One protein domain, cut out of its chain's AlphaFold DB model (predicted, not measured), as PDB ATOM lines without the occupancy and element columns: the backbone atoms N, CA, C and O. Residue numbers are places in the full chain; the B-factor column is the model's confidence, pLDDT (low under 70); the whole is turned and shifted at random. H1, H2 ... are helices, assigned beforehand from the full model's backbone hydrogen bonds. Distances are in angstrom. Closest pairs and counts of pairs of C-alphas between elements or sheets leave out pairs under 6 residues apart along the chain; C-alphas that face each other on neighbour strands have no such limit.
ATOM      1  N   PRO A 357     397.658 -34.189  51.797       87.56
ATOM      2  CA  PRO A 357     396.740 -34.703  52.806       87.56
ATOM      3  C   PRO A 357     397.519 -35.323  53.973       87.56
ATOM      4  O   PRO A 357     398.109 -36.398  53.862       87.56
ATOM      5  N   VAL A 358     397.494 -34.639  55.118       90.19
ATOM      6  CA  VAL A 358     398.191 -35.087  56.335       90.19
ATOM      7  C   VAL A 358     397.403 -36.173  57.070       90.19
ATOM      8  O   VAL A 358     397.981 -37.160  57.514       90.19
ATOM      9  N   PHE A 359     396.085 -35.998  57.197       90.44
ATOM     10  CA  PHE A 359     395.230 -36.880  58.004       90.44
ATOM     11  C   PHE A 359     394.392 -37.853  57.174       90.44
ATOM     12  O   PHE A 359     393.938 -38.860  57.704       90.44
ATOM     13  N   TYR A 360     394.184 -37.567  55.888       90.25
ATOM     14  CA  TYR A 360     393.393 -38.412  55.002       90.25
ATOM     15  C   TYR A 360     394.288 -39.448  54.315       90.25
ATOM     16  O   TYR A 360     395.123 -39.094  53.481       90.25
ATOM     17  N   ALA A 361     394.124 -40.716  54.693       89.94
ATOM     18  CA  ALA A 361     395.001 -41.815  54.281       89.94
ATOM     19  C   ALA A 361     394.233 -43.150  54.150       89.94
ATOM     20  O   ALA A 361     394.500 -44.101  54.887       89.94
ATOM     21  N   PRO A 362     393.229 -43.236  53.258       87.88
ATOM     22  CA  PRO A 362     392.311 -44.377  53.203       87.88
ATOM     23  C   PRO A 362     393.006 -45.701  52.849       87.88
ATOM     24  O   PRO A 362     392.609 -46.759  53.330       87.88
ATOM     25  N   ASP A 363     394.061 -45.670  52.033       89.31
ATOM     26  CA  ASP A 363     394.780 -46.881  51.619       89.31
ATOM     27  C   ASP A 363     395.684 -47.416  52.741       89.31
ATOM     28  O   ASP A 363     395.857 -48.625  52.896       89.31
ATOM     29  N   GLU A 364     396.251 -46.532  53.562       90.50
ATOM     30  CA  GLU A 364     396.948 -46.873  54.801       90.50
ATOM     31  C   GLU A 364     395.978 -47.430  55.845       90.50
ATOM     32  O   GLU A 364     396.258 -48.474  56.423       90.50
ATOM     33  N   LEU A 365     394.822 -46.787  56.041       91.56
ATOM     34  CA  LEU A 365     393.800 -47.205  57.011       91.56
ATOM     35  C   LEU A 365     393.174 -48.568  56.680       91.56
ATOM     36  O   LEU A 365     392.769 -49.295  57.588       91.56
ATOM     37  N   LYS A 366     393.102 -48.931  55.392       92.06
ATOM     38  CA  LYS A 366     392.701 -50.277  54.945       92.06
ATOM     39  C   LYS A 366     393.755 -51.337  55.258       92.06
ATOM     40  O   LYS A 366     393.393 -52.468  55.569       92.06
ATOM     41  N   ARG A 367     395.042 -50.991  55.142       93.12
ATOM     42  CA  ARG A 367     396.168 -51.906  55.404       93.12
ATOM     43  C   ARG A 367     396.445 -52.077  56.892       93.12
ATOM     44  O   ARG A 367     396.814 -53.169  57.307       93.12
ATOM     45  N   ASP A 368     396.263 -51.014  57.665       93.12
ATOM     46  CA  ASP A 368     396.490 -50.988  59.105       93.12
ATOM     47  C   ASP A 368     395.354 -50.228  59.820       93.12
ATOM     48  O   ASP A 368     395.388 -48.997  59.954       93.12
ATOM     49  N   PRO A 369     394.325 -50.955  60.294       91.94
ATOM     50  CA  PRO A 369     393.217 -50.365  61.032       91.94
ATOM     51  C   PRO A 369     393.589 -49.746  62.392       91.94
ATOM     52  O   PRO A 369     392.766 -49.021  62.955       91.94
ATOM     53  N   ASP A 370     394.793 -49.969  62.932       92.25
ATOM     54  CA  ASP A 370     395.225 -49.342  64.194       92.25
ATOM     55  C   ASP A 370     395.645 -47.875  64.003       92.25
ATOM     56  O   ASP A 370     395.801 -47.113  64.973       92.25
ATOM     57  N   LEU A 371     395.786 -47.451  62.743       93.69
ATOM     58  CA  LEU A 371     396.073 -46.073  62.368       93.69
ATOM     59  C   LEU A 371     394.861 -45.152  62.457       93.69
ATOM     60  O   LEU A 371     395.049 -43.941  62.374       93.69
ATOM     61  N   TRP A 372     393.643 -45.665  62.646       95.19
ATOM     62  CA  TRP A 372     392.460 -44.815  62.776       95.19
ATOM     63  C   TRP A 372     392.600 -43.838  63.946       95.19
ATOM     64  O   TRP A 372     392.960 -44.209  65.066       95.19
ATOM     65  N   ALA A 373     392.280 -42.570  63.694       93.81
ATOM     66  CA  ALA A 373     391.957 -41.654  64.771       93.81
ATOM     67  C   ALA A 373     390.647 -42.107  65.430       93.81
ATOM     68  O   ALA A 373     389.756 -42.649  64.771       93.81
ATOM     69  N   VAL A 374     390.541 -41.888  66.738       93.88
ATOM     70  CA  VAL A 374     389.345 -42.215  67.514       93.88
ATOM     71  C   VAL A 374     388.715 -40.948  68.072       93.88
ATOM     72  O   VAL A 374     389.415 -40.028  68.499       93.88
ATOM     73  N   THR A 375     387.389 -40.882  68.042       92.62
ATOM     74  CA  THR A 375     386.628 -39.786  68.641       92.62
ATOM     75  C   THR A 375     386.655 -39.894  70.167       92.62
ATOM     76  O   THR A 375     387.034 -40.920  70.734       92.62
ATOM     77  N   ALA A 376     386.169 -38.864  70.863       91.56
ATOM     78  CA  ALA A 376     385.997 -38.908  72.319       91.56
ATOM     79  C   ALA A 376     385.065 -40.044  72.798       91.56
ATOM     80  O   ALA A 376     385.083 -40.396  73.975       91.56
ATOM     81  N   LYS A 377     384.263 -40.627  71.896       93.00
ATOM     82  CA  LYS A 377     383.374 -41.766  72.169       93.00
ATOM     83  C   LYS A 377     384.035 -43.126  71.909       93.00
ATOM     84  O   LYS A 377     383.388 -44.151  72.078       93.00
ATOM     85  N   GLY A 378     385.304 -43.145  71.492       92.19
ATOM     86  CA  GLY A 378     386.028 -44.368  71.133       92.19
ATOM     87  C   GLY A 378     385.681 -44.921  69.747       92.19
ATOM     88  O   GLY A 378     386.080 -46.033  69.413       92.19
ATOM     89  N   GLU A 379     384.950 -44.163  68.933       94.12
ATOM     90  CA  GLU A 379     384.564 -44.559  67.576       94.12
ATOM     91  C   GLU A 379     385.638 -44.141  66.571       94.12
ATOM     92  O   GLU A 379     386.372 -43.181  66.803       94.12
ATOM     93  N   ARG A 380     385.707 -44.816  65.422       93.75
ATOM     94  CA  ARG A 380     386.573 -44.393  64.314       93.75
ATOM     95  C   ARG A 380     386.192 -42.986  63.855       93.75
ATOM     96  O   ARG A 380     385.032 -42.726  63.545       93.75
ATOM     97  N   ALA A 381     387.173 -42.092  63.796       91.88
ATOM     98  CA  ALA A 381     386.984 -40.731  63.319       91.88
ATOM     99  C   ALA A 381     386.771 -40.745  61.801       91.88
ATOM    100  O   ALA A 381     387.706 -40.945  61.022       91.88
ATOM    101  N   LYS A 382     385.517 -40.544  61.401       91.31
ATOM    102  CA  LYS A 382     385.063 -40.436  60.019       91.31
ATOM    103  C   LYS A 382     384.043 -39.310  59.935       91.31
ATOM    104  O   LYS A 382     383.170 -39.227  60.796       91.31
ATOM    105  N   ASP A 383     384.160 -38.479  58.910       86.06
ATOM    106  CA  ASP A 383     383.169 -37.454  58.590       86.06
ATOM    107  C   ASP A 383     382.841 -37.539  57.099       86.06
ATOM    108  O   ASP A 383     383.724 -37.387  56.252       86.06
ATOM    109  N   ASP A 384     381.591 -37.881  56.792       87.62
ATOM    110  CA  ASP A 384     381.129 -38.257  55.453       87.62
ATOM    111  C   ASP A 384     382.035 -39.328  54.795       87.62
ATOM    112  O   ASP A 384     382.133 -40.464  55.278       87.62
ATOM    113  N   TRP A 385     382.737 -38.983  53.713       81.88
ATOM    114  CA  TRP A 385     383.680 -39.859  53.015       81.88
ATOM    115  C   TRP A 385     385.120 -39.758  53.545       81.88
ATOM    116  O   TRP A 385     385.972 -40.551  53.143       81.88
ATOM    117  N   VAL A 386     385.416 -38.806  54.434       85.31
ATOM    118  CA  VAL A 386     386.776 -38.537  54.915       85.31
ATOM    119  C   VAL A 386     387.111 -39.439  56.098       85.31
ATOM    120  O   VAL A 386     386.468 -39.401  57.146       85.31
ATOM    121  N   GLU A 387     388.161 -40.238  55.933       91.69
ATOM    122  CA  GLU A 387     388.669 -41.172  56.938       91.69
ATOM    123  C   GLU A 387     389.958 -40.618  57.552       91.69
ATOM    124  O   GLU A 387     390.908 -40.300  56.828       91.69
ATOM    125  N   PHE A 388     389.987 -40.467  58.881       92.88
ATOM    126  CA  PHE A 388     391.077 -39.784  59.576       92.88
ATOM    127  C   PHE A 388     392.062 -40.773  60.199       92.88
ATOM    128  O   PHE A 388     391.715 -41.572  61.070       92.88
ATOM    129  N   ALA A 389     393.325 -40.657  59.802       94.75
ATOM    130  CA  ALA A 389     394.440 -41.318  60.455       94.75
ATOM    131  C   ALA A 389     394.937 -40.513  61.664       94.75
ATOM    132  O   ALA A 389     394.928 -39.280  61.682       94.75
ATOM    133  N   CYS A 390     395.389 -41.225  62.691       92.88
ATOM    134  CA  CYS A 390     395.869 -40.661  63.938       92.88
ATOM    135  C   CYS A 390     397.312 -40.139  63.777       92.88
ATOM    136  O   CYS A 390     398.242 -40.937  63.623       92.88
ATOM    137  N   PRO A 391     397.554 -38.818  63.870       88.94
ATOM    138  CA  PRO A 391     398.874 -38.241  63.598       88.94
ATOM    139  C   PRO A 391     399.916 -38.518  64.691       88.94
ATOM    140  O   PRO A 391     401.115 -38.296  64.498       88.94
ATOM    141  N   THR A 392     399.487 -39.006  65.857       91.19
ATOM    142  CA  THR A 392     400.398 -39.357  66.953       91.19
ATOM    143  C   THR A 392     401.074 -40.711  66.730       91.19
ATOM    144  O   THR A 392     402.142 -40.946  67.303       91.19
ATOM    145  N   ARG A 393     400.532 -41.565  65.846       92.69
ATOM    146  CA  ARG A 393     401.142 -42.844  65.459       92.69
ATOM    147  C   ARG A 393     402.481 -42.587  64.778       92.69
ATOM    148  O   ARG A 393     402.544 -41.988  63.708       92.69
ATOM    149  N   GLU A 394     403.564 -43.032  65.409       92.94
ATOM    150  CA  GLU A 394     404.923 -42.702  64.973       92.94
ATOM    151  C   GLU A 394     405.223 -43.183  63.550       92.94
ATOM    152  O   GLU A 394     405.745 -42.408  62.749       92.94
ATOM    153  N   ALA A 395     404.846 -44.421  63.218       89.00
ATOM    154  CA  ALA A 395     405.046 -44.984  61.886       89.00
ATOM    155  C   ALA A 395     404.302 -44.181  60.804       89.00
ATOM    156  O   ALA A 395     404.884 -43.844  59.774       89.00
ATOM    157  N   PHE A 396     403.050 -43.795  61.072       93.00
ATOM    158  CA  PHE A 396     402.259 -42.970  60.157       93.00
ATOM    159  C   PHE A 396     402.867 -41.578  59.976       93.00
ATOM    160  O   PHE A 396     403.035 -41.117  58.850       93.00
ATOM    161  N   ARG A 397     403.258 -40.923  61.076       93.88
ATOM    162  CA  ARG A 397     403.900 -39.606  61.031       93.88
ATOM    163  C   ARG A 397     405.201 -39.640  60.230       93.88
ATOM    164  O   ARG A 397     405.418 -38.757  59.409       93.88
ATOM    165  N   ARG A 398     406.046 -40.653  60.446       93.00
ATOM    166  CA  ARG A 398     407.309 -40.819  59.715       93.00
ATOM    167  C   ARG A 398     407.066 -40.976  58.213       93.00
ATOM    168  O   ARG A 398     407.681 -40.256  57.437       93.00
ATOM    169  N   ALA A 399     406.110 -41.823  57.831       90.62
ATOM    170  CA  ALA A 399     405.725 -42.005  56.434       90.62
ATOM    171  C   ALA A 399     405.177 -40.711  55.801       90.62
ATOM    172  O   ALA A 399     405.499 -40.404  54.659       90.62
ATOM    173  N   ARG A 400     404.391 -39.907  56.535       93.25
ATOM    174  CA  ARG A 400     403.908 -38.604  56.034       93.25
ATOM    175  C   ARG A 400     405.044 -37.606  55.825       93.25
ATOM    176  O   ARG A 400     405.021 -36.872  54.845       93.25
ATOM    177  N   VAL A 401     406.030 -37.574  56.719       91.88
ATOM    178  CA  VAL A 401     407.212 -36.715  56.549       91.88
ATOM    179  C   VAL A 401     408.004 -37.128  55.311       91.88
ATOM    180  O   VAL A 401     408.343 -36.270  54.508       91.88
ATOM    181  N   GLU A 402     408.233 -38.426  55.117       91.75
ATOM    182  CA  GLU A 402     408.928 -38.951  53.937       91.75
ATOM    183  C   GLU A 402     408.203 -38.582  52.635       91.75
ATOM    184  O   GLU A 402     408.810 -37.991  51.746       91.75
ATOM    185  N   GLN A 403     406.883 -38.785  52.569       88.62
ATOM    186  CA  GLN A 403     406.064 -38.383  51.415       88.62
ATOM    187  C   GLN A 403     406.109 -36.869  51.148       88.62
ATOM    188  O   GLN A 403     406.131 -36.441  49.995       88.62
ATOM    189  N   ALA A 404     406.120 -36.038  52.196       88.94
ATOM    190  CA  ALA A 404     406.249 -34.590  52.043       88.94
ATOM    191  C   ALA A 404     407.640 -34.200  51.520       88.94
ATOM    192  O   ALA A 404     407.749 -33.326  50.661       88.94
ATOM    193  N   CYS A 405     408.700 -34.861  51.997       87.81
ATOM    194  CA  CYS A 405     410.054 -34.672  51.486       87.81
ATOM    195  C   CYS A 405     410.153 -35.063  50.006       87.81
ATOM    196  O   CYS A 405     410.672 -34.280  49.217       87.81
ATOM    197  N   GLU A 406     409.598 -36.211  49.608       86.44
ATOM    198  CA  GLU A 406     409.546 -36.637  48.202       86.44
ATOM    199  C   GLU A 406     408.820 -35.615  47.316       86.44
ATOM    200  O   GLU A 406     409.296 -35.282  46.229       86.44
ATOM    201  N   LEU A 407     407.701 -35.068  47.801       83.44
ATOM    202  CA  LEU A 407     406.915 -34.071  47.079       83.44
ATOM    203  C   LEU A 407     407.685 -32.763  46.837       83.44
ATOM    204  O   LEU A 407     407.499 -32.129  45.802       83.44
ATOM    205  N   VAL A 408     408.536 -32.360  47.785       81.25
ATOM    206  CA  VAL A 408     409.337 -31.126  47.707       81.25
ATOM    207  C   VAL A 408     410.644 -31.338  46.938       81.25
ATOM    208  O   VAL A 408     411.115 -30.428  46.263       81.25
ATOM    209  N   SER A 409     411.258 -32.518  47.051       76.50
ATOM    210  CA  SER A 409     412.552 -32.826  46.429       76.50
ATOM    211  C   SER A 409     412.448 -33.292  44.976       76.50
ATOM    212  O   SER A 409     413.461 -33.291  44.276       76.50
ATOM    213  N   SER A 410     411.264 -33.686  44.503       64.38
ATOM    214  CA  SER A 410     411.088 -34.112  43.116       64.38
ATOM    215  C   SER A 410     410.747 -32.937  42.188       64.38
ATOM    216  O   SER A 410     409.836 -32.168  42.495       64.38
ATOM    217  N   PRO A 411     411.375 -32.822  40.999       56.28
ATOM    218  CA  PRO A 411     410.934 -31.877  39.967       56.28
ATOM    219  C   PRO A 411     409.538 -32.217  39.393       56.28
ATOM    220  O   PRO A 411     408.948 -31.387  38.703       56.28
ATOM    221  N   ALA A 412     408.993 -33.403  39.707       54.06
ATOM    222  CA  ALA A 412     407.621 -33.831  39.424       54.06
ATOM    223  C   ALA A 412     407.106 -34.804  40.517       54.06
ATOM    224  O   ALA A 412     407.757 -35.826  40.748       54.06
ATOM    225  N   PRO A 413     405.971 -34.547  41.197       46.78
ATOM    226  CA  PRO A 413     405.395 -35.472  42.182       46.78
ATOM    227  C   PRO A 413     405.289 -36.928  41.685       46.78
ATOM    228  O   PRO A 413     404.954 -37.142  40.516       46.78
ATOM    229  N   PRO A 414     405.537 -37.940  42.541       41.66
ATOM    230  CA  PRO A 414     405.438 -39.338  42.138       41.66
ATOM    231  C   PRO A 414     403.992 -39.693  41.772       41.66
ATOM    232  O   PRO A 414     403.084 -39.567  42.592       41.66
ATOM    233  N   ALA A 415     403.776 -40.169  40.544       41.50
ATOM    234  CA  ALA A 415     402.502 -40.753  40.143       41.50
ATOM    235  C   ALA A 415     402.206 -41.982  41.017       41.50
ATOM    236  O   ALA A 415     403.063 -42.862  41.165       41.50
ATOM    237  N   LYS A 416     400.988 -42.083  41.566       42.81
ATOM    238  CA  LYS A 416     400.520 -43.334  42.178       42.81
ATOM    239  C   LYS A 416     400.716 -44.482  41.181       42.81
ATOM    240  O   LYS A 416     400.070 -44.514  40.136       42.81
ATOM    241  N   ARG A 417     401.564 -45.461  41.518       38.78
ATOM    242  CA  ARG A 417     401.543 -46.771  40.855       38.78
ATOM    243  C   ARG A 417     400.204 -47.424  41.188       38.78
ATOM    244  O   ARG A 417     400.040 -47.990  42.265       38.78
TER     245      ARG A 417
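AT A GLANCE: This is residues 357 to 417 of the 422 residues of an uncharacterized protein of Acidobacteria bacterium RBG_13_68_16 (UniProt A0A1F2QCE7). There is little regular structure here: a short helix, H1, leads into a long loop that runs out and folds back, and one longer helix, H2, runs away from that loop. Lys 377 in the loop and Pro 411 beyond H2 mark the two far ends, and residues 407 to 412 stick out free. The 61 printed residues hold H1 then H2, no named strand, and the class is all helix, though only 22 residues are in named elements. The whole is only just loose, close to compact, with a radius of gyration of the C-alphas of 12.9 A; it is elongated, 43 by 23 by 17 A.

HOW THE PARTS SIT: Look first at H1, residues 362 to 367, then at H2, residues 394 to 409: they are only just apart, their closest C-alphas 8.5 A from each other. In the link between them, residues 382 to 383 form a short antiparallel pairing with residues 386 to 387. In both helices every O i to N i+4 pair is within hydrogen-bond range.

IN THESE COORDINATES: Find C-alpha 362 at (392.311, -44.377, 53.203), where H1 begins. H2 runs 22.4 A from C-alpha 394 at (404.923, -42.702, 64.973) to C-alpha 409 at (412.552, -32.826, 46.429).

THE WHOLE: The C-alphas of Lys 377 and Pro 411, the two farthest apart, are 43.5 A apart. The printed part has no cut, and its link from H1 to H2, 26 residues, is long. In this model, residues 410 to 417 have pLDDT under 70.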